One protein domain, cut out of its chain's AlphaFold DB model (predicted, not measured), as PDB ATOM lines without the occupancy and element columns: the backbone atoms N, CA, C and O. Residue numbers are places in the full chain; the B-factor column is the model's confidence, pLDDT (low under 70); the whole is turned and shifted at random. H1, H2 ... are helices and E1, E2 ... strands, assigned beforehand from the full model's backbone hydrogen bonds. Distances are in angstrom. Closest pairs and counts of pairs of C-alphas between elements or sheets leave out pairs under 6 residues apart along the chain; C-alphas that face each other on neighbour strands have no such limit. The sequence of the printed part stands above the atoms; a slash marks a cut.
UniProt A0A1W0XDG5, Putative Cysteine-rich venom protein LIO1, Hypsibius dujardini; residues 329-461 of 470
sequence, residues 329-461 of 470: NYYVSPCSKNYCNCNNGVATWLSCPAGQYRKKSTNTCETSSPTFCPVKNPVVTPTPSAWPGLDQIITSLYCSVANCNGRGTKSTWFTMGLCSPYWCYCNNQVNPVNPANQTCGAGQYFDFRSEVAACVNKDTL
ATOM      1  N   ASN A 329      18.178 -97.289  65.115       88.88
ATOM      2  CA  ASN A 329      19.192 -97.917  64.280       88.88
ATOM      3  C   ASN A 329      18.549 -98.544  63.043       88.88
ATOM      4  O   ASN A 329      17.531 -99.223  63.149       88.88
ATOM      5  N   TYR A 330      19.178 -98.379  61.887       82.62
ATOM      6  CA  TYR A 330      18.637 -98.770  60.597       82.62
ATOM      7  C   TYR A 330      19.670 -99.521  59.773       82.62
ATOM      8  O   TYR A 330      20.824 -99.120  59.640       82.62
ATOM      9  N   TYR A 331      19.211-100.615  59.184       79.62
ATOM     10  CA  TYR A 331      19.963-101.399  58.223       79.62
ATOM     11  C   TYR A 331      20.196-100.620  56.920       79.62
ATOM     12  O   TYR A 331      19.255-100.035  56.377       79.62
ATOM     13  N   VAL A 332      21.437-100.634  56.423       73.31
ATOM     14  CA  VAL A 332      21.869 -99.808  55.278       73.31
ATOM     15  C   VAL A 332      22.166-100.610  54.008       73.31
ATOM     16  O   VAL A 332      21.863-100.115  52.929       73.31
ATOM     17  N   SER A 333      22.669-101.848  54.108       72.25
ATOM     18  CA  SER A 333      22.986-102.687  52.939       72.25
ATOM     19  C   SER A 333      23.087-104.188  53.281       72.25
ATOM     20  O   SER A 333      23.463-104.526  54.413       72.25
ATOM     21  N   PRO A 334      22.766-105.099  52.328       71.88
ATOM     22  CA  PRO A 334      23.097-106.531  52.363       71.88
ATOM     23  C   PRO A 334      24.457-106.827  52.967       71.88
ATOM     24  O   PRO A 334      25.474-106.388  52.457       71.88
ATOM     25  N   CYS A 335      24.469-107.592  54.061       73.94
ATOM     26  CA  CYS A 335      25.703-108.063  54.692       73.94
ATOM     27  C   CYS A 335      26.703-106.974  55.060       73.94
ATOM     28  O   CYS A 335      27.902-107.224  55.178       73.94
ATOM     29  N   SER A 336      26.191-105.771  55.312       75.69
ATOM     30  CA  SER A 336      26.977-104.692  55.870       75.69
ATOM     31  C   SER A 336      27.168-104.909  57.366       75.69
ATOM     32  O   SER A 336      26.227-105.189  58.113       75.69
ATOM     33  N   LYS A 337      28.406-104.730  57.821       78.94
ATOM     34  CA  LYS A 337      28.716-104.503  59.238       78.94
ATOM     35  C   LYS A 337      28.174-103.153  59.696       78.94
ATOM     36  O   LYS A 337      27.914-102.948  60.879       78.94
ATOM     37  N   ASN A 338      28.028-102.224  58.760       79.31
ATOM     38  CA  ASN A 338      27.620-100.871  59.051       79.31
ATOM     39  C   ASN A 338      26.104-100.769  59.172       79.31
ATOM     40  O   ASN A 338      25.347-101.528  58.564       79.31
ATOM     41  N   TYR A 339      25.665 -99.816  59.977       83.44
ATOM     42  CA  TYR A 339      24.272 -99.436  60.122       83.44
ATOM     43  C   TYR A 339      24.193 -97.960  60.487       83.44
ATOM     44  O   TYR A 339      25.166 -97.356  60.941       83.44
ATOM     45  N   CYS A 340      23.027 -97.374  60.264       85.31
ATOM     46  CA  CYS A 340      22.820 -95.964  60.522       85.31
ATOM     47  C   CYS A 340      22.049 -95.754  61.811       85.31
ATOM     48  O   CYS A 340      20.960 -96.307  61.957       85.31
ATOM     49  N   ASN A 341      22.567 -94.936  62.717       89.81
ATOM     50  CA  ASN A 341      21.768 -94.391  63.802       89.81
ATOM     51  C   ASN A 341      21.184 -93.045  63.370       89.81
ATOM     52  O   ASN A 341      21.928 -92.135  63.011       89.81
ATOM     53  N   CYS A 342      19.862 -92.938  63.399       87.94
ATOM     54  CA  CYS A 342      19.147 -91.695  63.173       87.94
ATOM     55  C   CYS A 342      18.688 -91.128  64.509       87.94
ATOM     56  O   CYS A 342      18.066 -91.838  65.300       87.94
ATOM     57  N   ASN A 343      18.973 -89.851  64.743       88.56
ATOM     58  CA  ASN A 343      18.504 -89.120  65.909       88.56
ATOM     59  C   ASN A 343      18.112 -87.695  65.501       88.56
ATOM     60  O   ASN A 343      18.975 -86.873  65.207       88.56
ATOM     61  N   ASN A 344      16.810 -87.415  65.440       86.00
ATOM     62  CA  ASN A 344      16.231 -86.124  65.065       86.00
ATOM     63  C   ASN A 344      16.809 -85.559  63.752       86.00
ATOM     64  O   ASN A 344      17.189 -84.394  63.679       86.00
ATOM     65  N   GLY A 345      16.922 -86.392  62.713       77.94
ATOM     66  CA  GLY A 345      17.480 -85.979  61.419       77.94
ATOM     67  C   GLY A 345      18.998 -86.107  61.313       77.94
ATOM     68  O   GLY A 345      19.533 -86.104  60.206       77.94
ATOM     69  N   VAL A 346      19.698 -86.274  62.437       82.00
ATOM     70  CA  VAL A 346      21.146 -86.479  62.460       82.00
ATOM     71  C   VAL A 346      21.449 -87.946  62.196       82.00
ATOM     72  O   VAL A 346      20.954 -88.830  62.893       82.00
ATOM     73  N   ALA A 347      22.279 -88.193  61.189       79.12
ATOM     74  CA  ALA A 347      22.761 -89.519  60.844       79.12
ATOM     75  C   ALA A 347      24.139 -89.762  61.447       79.12
ATOM     76  O   ALA A 347      25.062 -88.977  61.243       79.12
ATOM     77  N   THR A 348      24.279 -90.868  62.169       83.31
ATOM     78  CA  THR A 348      25.551 -91.312  62.737       83.31
ATOM     79  C   THR A 348      25.896 -92.688  62.196       83.31
ATOM     80  O   THR A 348      25.142 -93.651  62.363       83.31
ATOM     81  N   TRP A 349      27.058 -92.779  61.552       78.44
ATOM     82  CA  TRP A 349      27.572 -94.029  61.007       78.44
ATOM     83  C   TRP A 349      28.116 -94.917  62.130       78.44
ATOM     84  O   TRP A 349      29.064 -94.537  62.818       78.44
ATOM     85  N   LEU A 350      27.536 -96.107  62.299       83.56
ATOM     86  CA  LEU A 350      27.952 -97.096  63.293       83.56
ATOM     87  C   LEU A 350      28.294 -98.431  62.625       83.56
ATOM     88  O   LEU A 350      27.871 -98.721  61.505       83.56
ATOM     89  N   SER A 351      29.049 -99.264  63.338       83.31
ATOM     90  CA  SER A 351      29.488-100.575  62.862       83.31
ATOM     91  C   SER A 351      29.255-101.636  63.931       83.31
ATOM     92  O   SER A 351      29.434-101.385  65.123       83.31
ATOM     93  N   CYS A 352      28.851-102.829  63.506       85.75
ATOM     94  CA  CYS A 352      28.810-104.016  64.349       85.75
ATOM     95  C   CYS A 352      30.223-104.418  64.824       85.75
ATOM     96  O   CYS A 352      31.213-103.964  64.247       85.75
ATOM     97  N   PRO A 353      30.351-105.267  65.860       88.50
ATOM     98  CA  PRO A 353      31.626-105.884  66.233       88.50
ATOM     99  C   PRO A 353      32.254-106.696  65.087       88.50
ATOM    100  O   PRO A 353      31.585-107.037  64.112       88.50
ATOM    101  N   ALA A 354      33.550-107.002  65.189       81.50
ATOM    102  CA  ALA A 354      34.249-107.826  64.198       81.50
ATOM    103  C   ALA A 354      33.565-109.187  63.989       81.50
ATOM    104  O   ALA A 354      33.149-109.825  64.955       81.50
ATOM    105  N   GLY A 355      33.422-109.600  62.725       78.19
ATOM    106  CA  GLY A 355      32.756-110.853  62.352       78.19
ATOM    107  C   GLY A 355      31.226-110.849  62.485       78.19
ATOM    108  O   GLY A 355      30.602-111.896  62.304       78.19
ATOM    109  N   GLN A 356      30.608-109.702  62.791       86.06
ATOM    110  CA  GLN A 356      29.154-109.554  62.852       86.06
ATOM    111  C   GLN A 356      28.631-108.590  61.788       86.06
ATOM    112  O   GLN A 356      29.246-107.573  61.468       86.06
ATOM    113  N   TYR A 357      27.434-108.885  61.297       85.75
ATOM    114  CA  TYR A 357      26.742-108.138  60.258       85.75
ATOM    115  C   TYR A 357      25.376-107.689  60.764       85.75
ATOM    116  O   TYR A 357      24.736-108.365  61.573       85.75
ATOM    117  N   ARG A 358      24.902-106.534  60.291       86.81
ATOM    118  CA  ARG A 358      23.583-106.027  60.665       86.81
ATOM    119  C   ARG A 358      22.512-106.849  59.957       86.81
ATOM    120  O   ARG A 358      22.461-106.868  58.730       86.81
ATOM    121  N   LYS A 359      21.616-107.494  60.699       84.38
ATOM    122  CA  LYS A 359      20.505-108.256  60.114       84.38
ATOM    123  C   LYS A 359      19.256-107.397  59.998       84.38
ATOM    124  O   LYS A 359      18.806-106.806  60.975       84.38
ATOM    125  N   LYS A 360      18.665-107.338  58.799       80.69
ATOM    126  CA  LYS A 360      17.482-106.503  58.528       80.69
ATOM    127  C   LYS A 360      16.257-106.920  59.350       80.69
ATOM    128  O   LYS A 360      15.519-106.053  59.795       80.69
ATOM    129  N   SER A 361      16.037-108.225  59.537       78.56
ATOM    130  CA  SER A 361      14.824-108.752  60.179       78.56
ATOM    131  C   SER A 361      14.775-108.506  61.687       78.56
ATOM    132  O   SER A 361      13.714-108.227  62.225       78.56
ATOM    133  N   THR A 362      15.914-108.623  62.365       84.94
ATOM    134  CA  THR A 362      16.032-108.475  63.827       84.94
ATOM    135  C   THR A 362      16.561-107.104  64.225       84.94
ATOM    136  O   THR A 362      16.416-106.697  65.372       84.94
ATOM    137  N   ASN A 363      17.163-106.374  63.280       83.12
ATOM    138  CA  ASN A 363      17.823-105.101  63.522       83.12
ATOM    139  C   ASN A 363      18.864-105.204  64.658       83.12
ATOM    140  O   ASN A 363      18.962-104.332  65.523       83.12
ATOM    141  N   THR A 364      19.659-106.274  64.646       89.88
ATOM    142  CA  THR A 364      20.768-106.544  65.574       89.88
ATOM    143  C   THR A 364      22.036-106.907  64.798       89.88
ATOM    144  O   THR A 364      22.006-107.106  63.579       89.88
ATOM    145  N   CYS A 365      23.174-106.911  65.491       90.62
ATOM    146  CA  CYS A 365      24.429-107.433  64.960       90.62
ATOM    147  C   CYS A 365      24.486-108.936  65.238       90.62
ATOM    148  O   CYS A 365      24.361-109.352  66.388       90.62
ATOM    149  N   GLU A 366      24.627-109.737  64.187       90.44
ATOM    150  CA  GLU A 366      24.647-111.200  64.262       90.44
ATOM    151  C   GLU A 366      25.832-111.742  63.456       90.44
ATOM    152  O   GLU A 366      26.248-111.145  62.461       90.44
ATOM    153  N   THR A 367      26.389-112.877  63.870       89.12
ATOM    154  CA  THR A 367      27.358-113.619  63.051       89.12
ATOM    155  C   THR A 367      26.684-114.138  61.783       89.12
ATOM    156  O   THR A 367      25.490-114.451  61.798       89.12
ATOM    157  N   SER A 368      27.431-114.253  60.684       79.62
ATOM    158  CA  SER A 368      26.891-114.840  59.455       79.62
ATOM    159  C   SER A 368      26.460-116.299  59.653       79.62
ATOM    160  O   SER A 368      26.972-117.023  60.506       79.62
ATOM    161  N   SER A 369      25.503-116.735  58.842       79.00
ATOM    162  CA  SER A 369      24.982-118.097  58.782       79.00
ATOM    163  C   SER A 369      24.649-118.468  57.328       79.00
ATOM    164  O   SER A 369      24.605-117.589  56.461       79.00
ATOM    165  N   PRO A 370      24.339-119.742  57.029       75.56
ATOM    166  CA  PRO A 370      23.902-120.149  55.690       75.56
ATOM    167  C   PRO A 370      22.663-119.400  55.169       75.56
ATOM    168  O   PRO A 370      22.447-119.327  53.965       75.56
ATOM    169  N   THR A 371      21.845-118.832  56.058       71.88
ATOM    170  CA  THR A 371      20.626-118.082  55.711       71.88
ATOM    171  C   THR A 371      20.775-116.571  55.894       71.88
ATOM    172  O   THR A 371      19.894-115.808  55.502       71.88
ATOM    173  N   PHE A 372      21.888-116.117  56.474       77.06
ATOM    174  CA  PHE A 372      22.174-114.715  56.741       77.06
ATOM    175  C   PHE A 372      23.640-114.416  56.420       77.06
ATOM    176  O   PHE A 372      24.534-114.706  57.206       77.06
ATOM    177  N   CYS A 373      23.880-113.800  55.263       76.19
ATOM    178  CA  CYS A 373      25.227-113.518  54.754       76.19
ATOM    179  C   CYS A 373      26.085-114.769  54.526       76.19
ATOM    180  O   CYS A 373      27.176-114.879  55.090       76.19
ATOM    181  N   PRO A 374      25.601-115.705  53.687       72.75
ATOM    182  CA  PRO A 374      26.280-116.968  53.440       72.75
ATOM    183  C   PRO A 374      27.591-116.765  52.685       72.75
ATOM    184  O   PRO A 374      27.641-116.064  51.681       72.75
ATOM    185  N   VAL A 375      28.656-117.437  53.107       66.81
ATOM    186  CA  VAL A 375      29.875-117.501  52.295       66.81
ATOM    187  C   VAL A 375      29.552-118.268  51.010       66.81
ATOM    188  O   VAL A 375      29.011-119.371  51.073       66.81
ATOM    189  N   LYS A 376      29.838-117.676  49.846       64.62
ATOM    190  CA  LYS A 376      29.670-118.362  48.562       64.62
ATOM    191  C   LYS A 376      30.791-119.363  48.336       64.62
ATOM    192  O   LYS A 376      31.949-119.087  48.647       64.62
ATOM    193  N   ASN A 377      30.436-120.495  47.737       60.56
ATOM    194  CA  ASN A 377      31.428-121.362  47.124       60.56
ATOM    195  C   ASN A 377      31.937-120.678  45.848       60.56
ATOM    196  O   ASN A 377      31.111-120.157  45.094       60.56
ATOM    197  N   PRO A 378      33.253-120.679  45.581       57.53
ATOM    198  CA  PRO A 378      33.781-120.137  44.340       57.53
ATOM    199  C   PRO A 378      33.190-120.913  43.159       57.53
ATOM    200  O   PRO A 378      33.476-122.095  42.976       57.53
ATOM    201  N   VAL A 379      32.351-120.256  42.368       57.34
ATOM    202  CA  VAL A 379      31.907-120.741  41.057       57.34
ATOM    203  C   VAL A 379      32.680-119.941  40.022       57.34
ATOM    204  O   VAL A 379      32.889-118.756  40.222       57.34
ATOM    205  N   VAL A 380      33.151-120.549  38.936       58.94
ATOM    206  CA  VAL A 380      33.877-119.800  37.899       58.94
ATOM    207  C   VAL A 380      32.861-119.155  36.960       58.94
ATOM    208  O   VAL A 380      32.318-119.823  36.082       58.94
ATOM    209  N   THR A 381      32.592-117.861  37.138       57.75
ATOM    210  CA  THR A 381      31.771-117.096  36.186       57.75
ATOM    211  C   THR A 381      32.654-116.465  35.097       57.75
ATOM    212  O   THR A 381      33.754-116.000  35.413       57.75
ATOM    213  N   PRO A 382      32.209-116.388  33.823       57.47
ATOM    214  CA  PRO A 382      32.942-115.673  32.781       57.47
ATOM    215  C   PRO A 382      33.220-114.229  33.203       57.47
ATOM    216  O   PRO A 382      32.309-113.460  33.509       57.47
ATOM    217  N   THR A 383      34.500-113.885  33.248       62.81
ATOM    218  CA  THR A 383      34.993-112.579  33.676       62.81
ATOM    219  C   THR A 383      35.202-111.690  32.448       62.81
ATOM    220  O   THR A 383      35.866-112.130  31.508       62.81
ATOM    221  N   PRO A 384      34.673-110.452  32.418       66.06
ATOM    222  CA  PRO A 384      34.979-109.520  31.340       66.06
ATOM    223  C   PRO A 384      36.467-109.147  31.366       66.06
ATOM    224  O   PRO A 384      37.049-108.997  32.437       66.06
ATOM    225  N   SER A 385      37.076-108.970  30.191       66.19
ATOM    226  CA  SER A 385      38.490-108.585  30.049       66.19
ATOM    227  C   SER A 385      38.786-107.162  30.543       66.19
ATOM    228  O   SER A 385      39.920-106.866  30.908       66.19
ATOM    229  N   ALA A 386      37.769-106.297  30.588       70.06
ATOM    230  CA  ALA A 386      37.797-104.978  31.210       70.06
ATOM    231  C   ALA A 386      36.372-104.542  31.586       70.06
ATOM    232  O   ALA A 386      35.402-104.942  30.937       70.06
ATOM    233  N   TRP A 387      36.246-103.703  32.616       74.62
ATOM    234  CA  TRP A 387      34.983-103.027  32.916       74.62
ATOM    235  C   TRP A 387      34.746-101.881  31.920       74.62
ATOM    236  O   TRP A 387      35.716-101.236  31.514       74.62
ATOM    237  N   PRO A 388      33.490-101.615  31.512       73.81
ATOM    238  CA  PRO A 388      33.183-100.456  30.681       73.81
ATOM    239  C   PRO A 388      33.578 -99.142  31.377       73.81
ATOM    240  O   PRO A 388      33.843 -99.095  32.577       73.81
ATOM    241  N   GLY A 389      33.648 -98.051  30.614       67.81
ATOM    242  CA  GLY A 389      33.894 -96.733  31.195       67.81
ATOM    243  C   GLY A 389      32.807 -96.379  32.212       67.81
ATOM    244  O   GLY A 389      31.622 -96.586  31.951       67.81
ATOM    245  N   LEU A 390      33.209 -95.850  33.369       64.56
ATOM    246  CA  LEU A 390      32.264 -95.390  34.379       64.56
ATOM    247  C   LEU A 390      31.498 -94.172  33.841       64.56
ATOM    248  O   LEU A 390      32.103 -93.176  33.438       64.56
ATOM    249  N   ASP A 391      30.168 -94.247  33.849       63.88
ATOM    250  CA  ASP A 391      29.295 -93.147  33.439       63.88
ATOM    251  C   ASP A 391      29.560 -91.906  34.314       63.88
ATOM    252  O   ASP A 391      29.443 -91.946  35.545       63.88
ATOM    253  N   GLN A 392      29.922 -90.781  33.689       61.91
ATOM    254  CA  GLN A 392      30.270 -89.538  34.387       61.91
ATOM    255  C   GLN A 392      29.103 -88.946  35.196       61.91
ATOM    256  O   GLN A 392      29.324 -88.260  36.200       61.91
ATOM    257  N   ILE A 393      27.862 -89.250  34.822       54.31
ATOM    258  CA  ILE A 393      26.654 -88.841  35.543       54.31
ATOM    259  C   ILE A 393      26.530 -89.649  36.840       54.31
ATOM    260  O   ILE A 393      26.341 -89.079  37.912       54.31
ATOM    261  N   ILE A 394      26.729 -90.968  36.780       57.09
ATOM    262  CA  ILE A 394      26.762 -91.849  37.964       57.09
ATOM    263  C   ILE A 394      27.922 -91.438  38.888       57.09
ATOM    264  O   ILE A 394      27.769 -91.309  40.103       57.09
ATOM    265  N   THR A 395      29.074 -91.137  38.298       64.94
ATOM    266  CA  THR A 395      30.289 -90.695  38.990       64.94
ATOM    267  C   THR A 395      30.073 -89.434  39.822       64.94
ATOM    268  O   THR A 395      30.298 -89.435  41.034       64.94
ATOM    269  N   SER A 396      29.596 -88.368  39.177       64.88
ATOM    270  CA  SER A 396      29.381 -87.060  39.803       64.88
ATOM    271  C   SER A 396      28.258 -87.070  40.843       64.88
ATOM    272  O   SER A 396      28.280 -86.274  41.784       64.88
ATOM    273  N   LEU A 397      27.304 -87.996  40.717       63.72
ATOM    274  CA  LEU A 397      26.177 -88.110  41.636       63.72
ATOM    275  C   LEU A 397      26.517 -88.889  42.914       63.72
ATOM    276  O   LEU A 397      26.070 -88.518  44.006       63.72
ATOM    277  N   TYR A 398      27.294 -89.970  42.799       68.88
ATOM    278  CA  TYR A 398      27.527 -90.901  43.908       68.88
ATOM    279  C   TYR A 398      28.876 -90.707  44.605       68.88
ATOM    280  O   TYR A 398      28.915 -90.781  45.833       68.88
ATOM    281  N   CYS A 399      29.948 -90.369  43.887       78.56
ATOM    282  CA  CYS A 399      31.253 -90.076  44.485       78.56
ATOM    283  C   CYS A 399      31.512 -88.565  44.507       78.56
ATOM    284  O   CYS A 399      32.280 -88.022  43.716       78.56
ATOM    285  N   SER A 400      30.816 -87.867  45.404       77.12
ATOM    286  CA  SER A 400      30.830 -86.405  45.489       77.12
ATOM    287  C   SER A 400      31.211 -85.912  46.881       77.12
ATOM    288  O   SER A 400      31.023 -86.607  47.881       77.12
ATOM    289  N   VAL A 401      31.688 -84.665  46.951       77.19
ATOM    290  CA  VAL A 401      32.044 -83.977  48.205       77.19
ATOM    291  C   VAL A 401      30.880 -84.003  49.200       77.19
ATOM    292  O   VAL A 401      31.079 -84.260  50.382       77.19
ATOM    293  N   ALA A 402      29.646 -83.814  48.719       70.88
ATOM    294  CA  ALA A 402      28.446 -83.846  49.554       70.88
ATOM    295  C   ALA A 402      28.216 -85.223  50.202       70.88
ATOM    296  O   ALA A 402      27.956 -85.301  51.403       70.88
ATOM    297  N   ASN A 403      28.362 -86.310  49.436       70.25
ATOM    298  CA  ASN A 403      28.229 -87.665  49.979       70.25
ATOM    299  C   ASN A 403      29.387 -88.006  50.929       70.25
ATOM    300  O   ASN A 403      29.161 -88.672  51.937       70.25
ATOM    301  N   CYS A 404      30.605 -87.536  50.650       75.88
ATOM    302  CA  CYS A 404      31.742 -87.733  51.545       75.88
ATOM    303  C   CYS A 404      31.567 -86.991  52.877       75.88
ATOM    304  O   CYS A 404      31.762 -87.592  53.932       75.88
ATOM    305  N   ASN A 405      31.106 -85.738  52.848       73.12
ATOM    306  CA  ASN A 405      30.803 -84.957  54.049       73.12
ATOM    307  C   ASN A 405      29.714 -85.617  54.909       73.12
ATOM    308  O   ASN A 405      29.814 -85.629  56.134       73.12
ATOM    309  N   GLY A 406      28.704 -86.228  54.278       64.38
ATOM    310  CA  GLY A 406      27.648 -86.974  54.971       64.38
ATOM    311  C   GLY A 406      28.138 -88.208  55.742       64.38
ATOM    312  O   GLY A 406      27.424 -88.694  56.612       64.38
ATOM    313  N   ARG A 407      29.354 -88.700  55.464       67.81
ATOM    314  CA  ARG A 407      29.955 -89.882  56.110       67.81
ATOM    315  C   ARG A 407      30.847 -89.543  57.318       67.81
ATOM    316  O   ARG A 407      31.428 -90.446  57.916       67.81
ATOM    317  N   GLY A 408      30.928 -88.269  57.718       66.31
ATOM    318  CA  GLY A 408      31.648 -87.818  58.916       66.31
ATOM    319  C   GLY A 408      33.149 -87.584  58.701       66.31
ATOM    320  O   GLY A 408      33.597 -87.359  57.586       66.31
ATOM    321  N   THR A 409      33.956 -87.609  59.765       57.72
ATOM    322  CA  THR A 409      35.379 -87.190  59.735       57.72
ATOM    323  C   THR A 409      36.376 -88.292  59.367       57.72
ATOM    324  O   THR A 409      37.576 -88.039  59.266       57.72
ATOM    325  N   LYS A 410      35.915 -89.532  59.190       59.78
ATOM    326  CA  LYS A 410      36.782 -90.663  58.841       59.78
ATOM    327  C   LYS A 410      36.861 -90.820  57.331       59.78
ATOM    328  O   LYS A 410      35.848 -90.686  56.649       59.78
ATOM    329  N   SER A 411      38.043 -91.159  56.821       63.56
ATOM    330  CA  SER A 411      38.149 -91.629  55.444       63.56
ATOM    331  C   SER A 411      37.326 -92.903  55.290       63.56
ATOM    332  O   SER A 411      37.415 -93.812  56.118       63.56
ATOM    333  N   THR A 412      36.478 -92.942  54.271       72.69
ATOM    334  CA  THR A 412      35.524 -94.034  54.054       72.69
ATOM    335  C   THR A 412      35.545 -94.467  52.601       72.69
ATOM    336  O   THR A 412      35.861 -93.683  51.711       72.69
ATOM    337  N   TRP A 413      35.206 -95.725  52.359       76.69
ATOM    338  CA  TRP A 413      35.040 -96.283  51.023       76.69
ATOM    339  C   TRP A 413      33.673 -96.947  50.910       76.69
ATOM    340  O   TRP A 413      33.150 -97.479  51.891       76.69
ATOM    341  N   PHE A 414      33.073 -96.902  49.725       72.62
ATOM    342  CA  PHE A 414      31.770 -97.515  49.470       72.62
ATOM    343  C   PHE A 414      31.595 -97.875  47.998       72.62
ATOM    344  O   PHE A 414      32.165 -97.229  47.119       72.62
ATOM    345  N   THR A 415      30.776 -98.888  47.719       75.00
ATOM    346  CA  THR A 415      30.430 -99.257  46.343       75.00
ATOM    347  C   THR A 415      29.486 -98.229  45.726       75.00
ATOM    348  O   THR A 415      28.607 -97.678  46.390       75.00
ATOM    349  N   MET A 416      29.618 -98.000  44.422       73.31
ATOM    350  CA  MET A 416      28.715 -97.123  43.663       73.31
ATOM    351  C   MET A 416      27.454 -97.846  43.152       73.31
ATOM    352  O   MET A 416      26.662 -97.273  42.412       73.31
ATOM    353  N   GLY A 417      27.246 -99.091  43.585       68.44
ATOM    354  CA  GLY A 417      26.088 -99.928  43.277       68.44
ATOM    355  C   GLY A 417      26.163-101.264  44.020       68.44
ATOM    356  O   GLY A 417      27.209-101.605  44.590       68.44
ATOM    357  N   LEU A 418      25.067-102.028  44.020       66.12
ATOM    358  CA  LEU A 418      25.086-103.406  44.518       66.12
ATOM    359  C   LEU A 418      26.108-104.201  43.737       66.12
ATOM    360  O   LEU A 418      26.003-104.275  42.523       66.12
ATOM    361  N   CYS A 419      27.069-104.794  44.443       72.38
ATOM    362  CA  CYS A 419      28.104-105.625  43.843       72.38
ATOM    363  C   CYS A 419      28.948-104.910  42.800       72.38
ATOM    364  O   CYS A 419      29.431-105.569  41.909       72.38
ATOM    365  N   SER A 420      29.092-103.591  42.843       77.19
ATOM    366  CA  SER A 420      29.717-102.823  41.762       77.19
ATOM    367  C   SER A 420      31.244-103.013  41.682       77.19
ATOM    368  O   SER A 420      31.903-103.111  42.724       77.19
ATOM    369  N   PRO A 421      31.842-103.018  40.469       81.81
ATOM    370  CA  PRO A 421      33.293-102.926  40.311       81.81
ATOM    371  C   PRO A 421      33.780-101.495  40.557       81.81
ATOM    372  O   PRO A 421      34.955-101.272  40.833       81.81
ATOM    373  N   TYR A 422      32.866-100.527  40.493       85.19
ATOM    374  CA  TYR A 422      33.110 -99.122  40.767       85.19
ATOM    375  C   TYR A 422      32.809 -98.796  42.225       85.19
ATOM    376  O   TYR A 422      31.748 -99.157  42.758       85.19
ATOM    377  N   TRP A 423      33.727 -98.080  42.852       83.44
ATOM    378  CA  TRP A 423      33.646 -97.671  44.242       83.44
ATOM    379  C   TRP A 423      34.256 -96.284  44.424       83.44
ATOM    380  O   TRP A 423      35.007 -95.789  43.588       83.44
ATOM    381  N   CYS A 424      33.886 -95.632  45.514       84.44
ATOM    382  CA  CYS A 424      34.343 -94.296  45.845       84.44
ATOM    383  C   CYS A 424      35.174 -94.343  47.119       84.44
ATOM    384  O   CYS A 424      34.755 -94.953  48.106       84.44
ATOM    385  N   TYR A 425      36.314 -93.661  47.105       85.88
ATOM    386  CA  TYR A 425      37.091 -93.334  48.290       85.88
ATOM    387  C   TYR A 425      36.862 -91.871  48.666       85.88
ATOM    388  O   TYR A 425      37.062 -90.971  47.856       85.88
ATOM    389  N   CYS A 426      36.470 -91.627  49.908       82.31
ATOM    390  CA  CYS A 426      36.317 -90.299  50.476       82.31
ATOM    391  C   CYS A 426      37.475 -90.021  51.426       82.31
ATOM    392  O   CYS A 426      37.547 -90.629  52.497       82.31
ATOM    393  N   ASN A 427      38.360 -89.091  51.064       82.50
ATOM    394  CA  ASN A 427      39.367 -88.590  51.989       82.50
ATOM    395  C   ASN A 427      38.801 -87.417  52.798       82.50
ATOM    396  O   ASN A 427      38.862 -86.264  52.368       82.50
ATOM    397  N   ASN A 428      38.267 -87.722  53.981       73.75
ATOM    398  CA  ASN A 428      37.630 -86.732  54.855       73.75
ATOM    399  C   ASN A 428      38.622 -86.046  55.812       73.75
ATOM    400  O   ASN A 428      38.213 -85.272  56.674       73.75
ATOM    401  N   GLN A 429      39.923 -86.327  55.669       76.00
ATOM    402  CA  GLN A 429      40.993 -85.721  56.470       76.00
ATOM    403  C   GLN A 429      41.565 -84.441  55.841       76.00
ATOM    404  O   GLN A 429      42.393 -83.773  56.455       76.00
ATOM    405  N   VAL A 430      41.133 -84.091  54.626       73.38
ATOM    406  CA  VAL A 430      41.543 -82.882  53.899       73.38
ATOM    407  C   VAL A 430      40.346 -81.946  53.705       73.38
ATOM    408  O   VAL A 430      39.210 -82.407  53.607       73.38
ATOM    409  N   ASN A 431      40.589 -80.632  53.667       72.56
ATOM    410  CA  ASN A 431      39.566 -79.617  53.402       72.56
ATOM    411  C   ASN A 431      39.989 -78.754  52.191       72.56
ATOM    412  O   ASN A 431      41.023 -78.089  52.286       72.56
ATOM    413  N   PRO A 432      39.230 -78.743  51.076       72.44
ATOM    414  CA  PRO A 432      37.966 -79.452  50.873       72.44
ATOM    415  C   PRO A 432      38.149 -80.972  50.795       72.44
ATOM    416  O   PRO A 432      39.183 -81.468  50.351       72.44
ATOM    417  N   VAL A 433      37.121 -81.698  51.239       78.00
ATOM    418  CA  VAL A 433      37.065 -83.162  51.165       78.00
ATOM    419  C   VAL A 433      37.242 -83.615  49.719       78.00
ATOM    420  O   VAL A 433      36.623 -83.057  48.813       78.00
ATOM    421  N   ASN A 434      38.077 -84.633  49.512       82.75
ATOM    422  CA  ASN A 434      38.466 -85.086  48.180       82.75
ATOM    423  C   ASN A 434      37.887 -86.486  47.875       82.75
ATOM    424  O   ASN A 434      38.413 -87.478  48.397       82.75
ATOM    425  N   PRO A 435      36.800 -86.587  47.082       85.12
ATOM    426  CA  PRO A 435      36.294 -87.856  46.565       85.12
ATOM    427  C   PRO A 435      37.159 -88.369  45.408       85.12
ATOM    428  O   PRO A 435      37.463 -87.636  44.469       85.12
ATOM    429  N   ALA A 436      37.492 -89.655  45.429       86.06
ATOM    430  CA  ALA A 436      38.211 -90.328  44.358       86.06
ATOM    431  C   ALA A 436      37.434 -91.558  43.880       86.06
ATOM    432  O   ALA A 436      37.170 -92.482  44.651       86.06
ATOM    433  N   ASN A 437      37.108 -91.576  42.590       84.75
ATOM    434  CA  ASN A 437      36.508 -92.734  41.936       84.75
ATOM    435  C   ASN A 437      37.553 -93.807  41.703       84.75
ATOM    436  O   ASN A 437      38.679 -93.510  41.309       84.75
ATOM    437  N   GLN A 438      37.155 -95.046  41.924       87.25
ATOM    438  CA  GLN A 438      38.012 -96.203  41.803       87.25
ATOM    439  C   GLN A 438      37.261 -97.308  41.071       87.25
ATOM    440  O   GLN A 438      36.043 -97.459  41.198       87.25
ATOM    441  N   THR A 439      38.014 -98.104  40.322       87.19
ATOM    442  CA  THR A 439      37.497 -99.256  39.591       87.19
ATOM    443  C   THR A 439      38.346-100.457  39.956       87.19
ATOM    444  O   THR A 439      39.574-100.385  39.963       87.19
ATOM    445  N   CYS A 440      37.696-101.564  40.285       85.31
ATOM    446  CA  CYS A 440      38.371-102.829  40.503       85.31
ATOM    447  C   CYS A 440      38.964-103.393  39.210       85.31
ATOM    448  O   CYS A 440      38.558-103.028  38.106       85.31
ATOM    449  N   GLY A 441      39.923-104.311  39.347       83.38
ATOM    450  CA  GLY A 441      40.452-105.050  38.208       83.38
ATOM    451  C   GLY A 441      39.363-105.845  37.481       83.38
ATOM    452  O   GLY A 441      38.267-106.071  38.002       83.38
ATOM    453  N   ALA A 442      39.672-106.287  36.265       79.62
ATOM    454  CA  ALA A 442      38.798-107.142  35.467       79.62
ATOM    455  C   ALA A 442      38.277-108.342  36.290       79.62
ATOM    456  O   ALA A 442      39.053-109.042  36.941       79.62
ATOM    457  N   GLY A 443      36.953-108.540  36.310       73.06
ATOM    458  CA  GLY A 443      36.291-109.622  37.064       73.06
ATOM    459  C   GLY A 443      36.234-109.457  38.575       73.06
ATOM    460  O   GLY A 443      35.642-110.291  39.262       73.06
ATOM    461  N   GLN A 444      36.828-108.390  39.098       82.62
ATOM    462  CA  GLN A 444      36.791-108.080  40.512       82.62
ATOM    463  C   GLN A 444      35.717-107.048  40.820       82.62
ATOM    464  O   GLN A 444      35.435-106.145  40.032       82.62
ATOM    465  N   TYR A 445      35.171-107.171  42.019       84.50
ATOM    466  CA  TYR A 445      34.145-106.306  42.562       84.50
ATOM    467  C   TYR A 445      34.549-105.858  43.952       84.50
ATOM    468  O   TYR A 445      35.273-106.561  44.662       84.50
ATOM    469  N   PHE A 446      34.118-104.661  44.329       83.00
ATOM    470  CA  PHE A 446      34.579-104.072  45.571       83.00
ATOM    471  C   PHE A 446      33.803-104.634  46.765       83.00
ATOM    472  O   PHE A 446      32.584-104.476  46.871       83.00
ATOM    473  N   ASP A 447      34.521-105.285  47.681       79.38
ATOM    474  CA  ASP A 447      33.985-105.742  48.957       79.38
ATOM    475  C   ASP A 447      33.981-104.585  49.962       79.38
ATOM    476  O   ASP A 447      35.006-104.230  50.546       79.38
ATOM    477  N   PHE A 448      32.810-103.990  50.184       69.75
ATOM    478  CA  PHE A 448      32.649-102.892  51.138       69.75
ATOM    479  C   PHE A 448      32.619-103.349  52.603       69.75
ATOM    480  O   PHE A 448      32.527-102.505  53.501       69.75
ATOM    481  N   ARG A 449      32.708-104.658  52.891       70.50
ATOM    482  CA  ARG A 449      32.898-105.117  54.269       70.50
ATOM    483  C   ARG A 449      34.232-104.576  54.766       70.50
ATOM    484  O   ARG A 449      35.282-104.817  54.178       70.50
ATOM    485  N   SER A 450      34.193-103.856  55.885       56.50
ATOM    486  CA  SER A 450      35.339-103.124  56.442       56.50
ATOM    487  C   SER A 450      36.566-103.986  56.778       56.50
ATOM    488  O   SER A 450      37.615-103.440  57.081       56.50
ATOM    489  N   GLU A 451      36.414-105.310  56.823       58.12
ATOM    490  CA  GLU A 451      37.467-106.283  57.153       58.12
ATOM    491  C   GLU A 451      38.284-106.710  55.925       58.12
ATOM    492  O   GLU A 451      39.396-107.203  56.076       58.12
ATOM    493  N   VAL A 452      37.740-106.502  54.720       63.88
ATOM    494  CA  VAL A 452      38.381-106.846  53.445       63.88
ATOM    495  C   VAL A 452      38.704-105.575  52.668       63.88
ATOM    496  O   VAL A 452      39.839-105.426  52.231       63.88
ATOM    497  N   ALA A 453      37.736-104.650  52.546       72.56
ATOM    498  CA  ALA A 453      37.904-103.329  51.927       72.56
ATOM    499  C   ALA A 453      38.728-103.352  50.627       72.56
ATOM    500  O   ALA A 453      39.609-102.517  50.415       72.56
ATOM    501  N   ALA A 454      38.480-104.349  49.782       83.31
ATOM    502  CA  ALA A 454      39.333-104.657  48.649       83.31
ATOM    503  C   ALA A 454      38.520-105.164  47.464       83.31
ATOM    504  O   ALA A 454      37.393-105.642  47.592       83.31
ATOM    505  N   CYS A 455      39.138-105.081  46.294       85.50
ATOM    506  CA  CYS A 455      38.640-105.729  45.097       85.50
ATOM    507  C   CYS A 455      38.857-107.237  45.214       85.50
ATOM    508  O   CYS A 455      39.991-107.710  45.288       85.50
ATOM    509  N   VAL A 456      37.762-107.989  45.233       83.44
ATOM    510  CA  VAL A 456      37.763-109.452  45.329       83.44
ATOM    511  C   VAL A 456      37.024-110.054  44.146       83.44
ATOM    512  O   VAL A 456      36.323-109.359  43.412       83.44
ATOM    513  N   ASN A 457      37.179-111.357  43.937       79.38
ATOM    514  CA  ASN A 457      36.385-112.057  42.937       79.38
ATOM    515  C   ASN A 457      34.890-111.966  43.311       79.38
ATOM    516  O   ASN A 457      34.526-112.176  44.466       79.38
ATOM    517  N   LYS A 458      34.010-111.676  42.345       73.81
ATOM    518  CA  LYS A 458      32.552-111.621  42.572       73.81
ATOM    519  C   LYS A 458      32.018-112.867  43.262       73.81
ATOM    520  O   LYS A 458      31.089-112.791  44.061       73.81
ATOM    521  N   ASP A 459      32.606-114.010  42.937       73.56
ATOM    522  CA  ASP A 459      32.143-115.313  43.382       73.56
ATOM    523  C   ASP A 459      32.509-115.578  44.852       73.56
ATOM    524  O   ASP A 459      31.989-116.510  45.457       73.56
ATOM    525  N   THR A 460      33.316-114.708  45.474       73.12
ATOM    526  CA  THR A 460      33.559-114.701  46.924       73.12
ATOM    527  C   THR A 460      32.665-113.717  47.685       73.12
ATOM    528  O   THR A 460      32.768-113.645  48.911       73.12
ATOM    529  N   LEU A 461      31.768-112.983  47.005       75.12
ATOM    530  CA  LEU A 461      30.856-112.013  47.622       75.12
ATOM    531  C   LEU A 461      29.476-112.642  47.934       75.12
ATOM    532  O   LEU A 461      28.687-112.876  47.014       75.12
TER     533      LEU A 461
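This is residues 329 to 461 of the 470 residues of the protein "Putative Cysteine-rich venom protein LIO1" of Hypsibius dujardini (UniProt A0A1W0XDG5). Two lobes of like make-up stand side by side, each a small antiparallel sheet of three strands with a two-strand hairpin near one end: E1, E2 and E3 with the hairpin E4 and E5 in the one, E6, E7 and E8 with the hairpin E9 and E10 in the other. A long loop, residues 368 to 391, swings round the outside from the first lobe to the second, where two short helices follow: H2 packs over one face of the sheet E6 E7 E8, and H1 only grazes it. The printed part has 133 residues, with elements in the order E1 E2 E3 E4 E5 H1 H2 E6 E7 E8 E9 E10; under half of the residues are in named elements, and the class is mixed, helices and strands. The whole is compact, with a radius of gyration of the C-alphas of 15.7 A and spans of 46 by 37 by 21 A.

E6, residues 412 to 415, E7, residues 422 to 427, and E8, residues 434 to 439, form a meander, each strand the antiparallel neighbour of the one before, with E7 as the inner strand. E6 and E7 are a hairpin, their directions at 166 degrees, with N 424 and O 414 2.8 A apart. The hairpin of E7 and E8 stands at 155 degrees, with N 436 and O 425 2.8 A apart. H2, residues 401 to 405, is on this sheet at a height over the sheet of 8.3 A; it lies over E7, but only just, with 3 of its 5 C-alphas falling on E7 and 2 on E8. The closest C-alphas of H2 and E7 are those of Cys 404 and Cys 426, 5.4 A. H1, residues 392 to 398, only grazes the sheet, with its residues 395 to 398, and meets H2 only through their link. In H1 and H2 every O i to N i+4 pair is within hydrogen-bond range. E9, residues 444 to 447, and E10, residues 454 to 457, are an antiparallel hairpin at 130 degrees, with N 445 and O 456 2.8 A apart. The closest C-alphas of E6 and E9 are those of Thr 415 and Phe 446, 6.4 A. E1, residues 329 to 331, E2, residues 338 to 343, and E3, residues 346 to 351, form the second meander. The hairpin of E1 and E2 stands at 141 degrees, with N 330 and O 340 2.7 A apart; that of E2 and E3 stands at 152 degrees, with N 348 and O 341 2.8 A apart. E4, residues 356 to 359, and E5, residues 364 to 367, are a hairpin at 132 degrees, with N 357 and O 366 2.8 A apart. The closest C-alphas of E1 and E4 are those of Tyr 331 and Arg 358, 6.4 A. E3 and E4 are only just apart, at 8.3 A. E1 to E5 are each apart from E6 to E10.

From first to last C-alpha, E7 and E8 are 16.6 A long each, E2 and E3 16.4 A each, E6 10.6 A, E5 and H1 10.0 A each, and E10 9.8 A; E4 and E9 are 9.2 A each, E1 7.0 A and H2 6.1 A. E1 begins at C-alpha 329, (19.192, -97.917, 64.280). E7 begins at C-alpha 422, (33.110, -99.122, 40.767). E10 ends at C-alpha 457, (36.385, -112.057, 42.937).

The two C-alphas farthest apart are those of Asn 344 and Ser 385, 47.2 A. The printed part has no cut. The link from E5 to H1 is long, 24 residues, and its C-alphas lie 14 to 23 A from the mean of the C-alphas. The mean pLDDT of the printed part is 75.6; 33 residues are under 70, among them residues 375 to 385, 389 to 398 and 406 to 411.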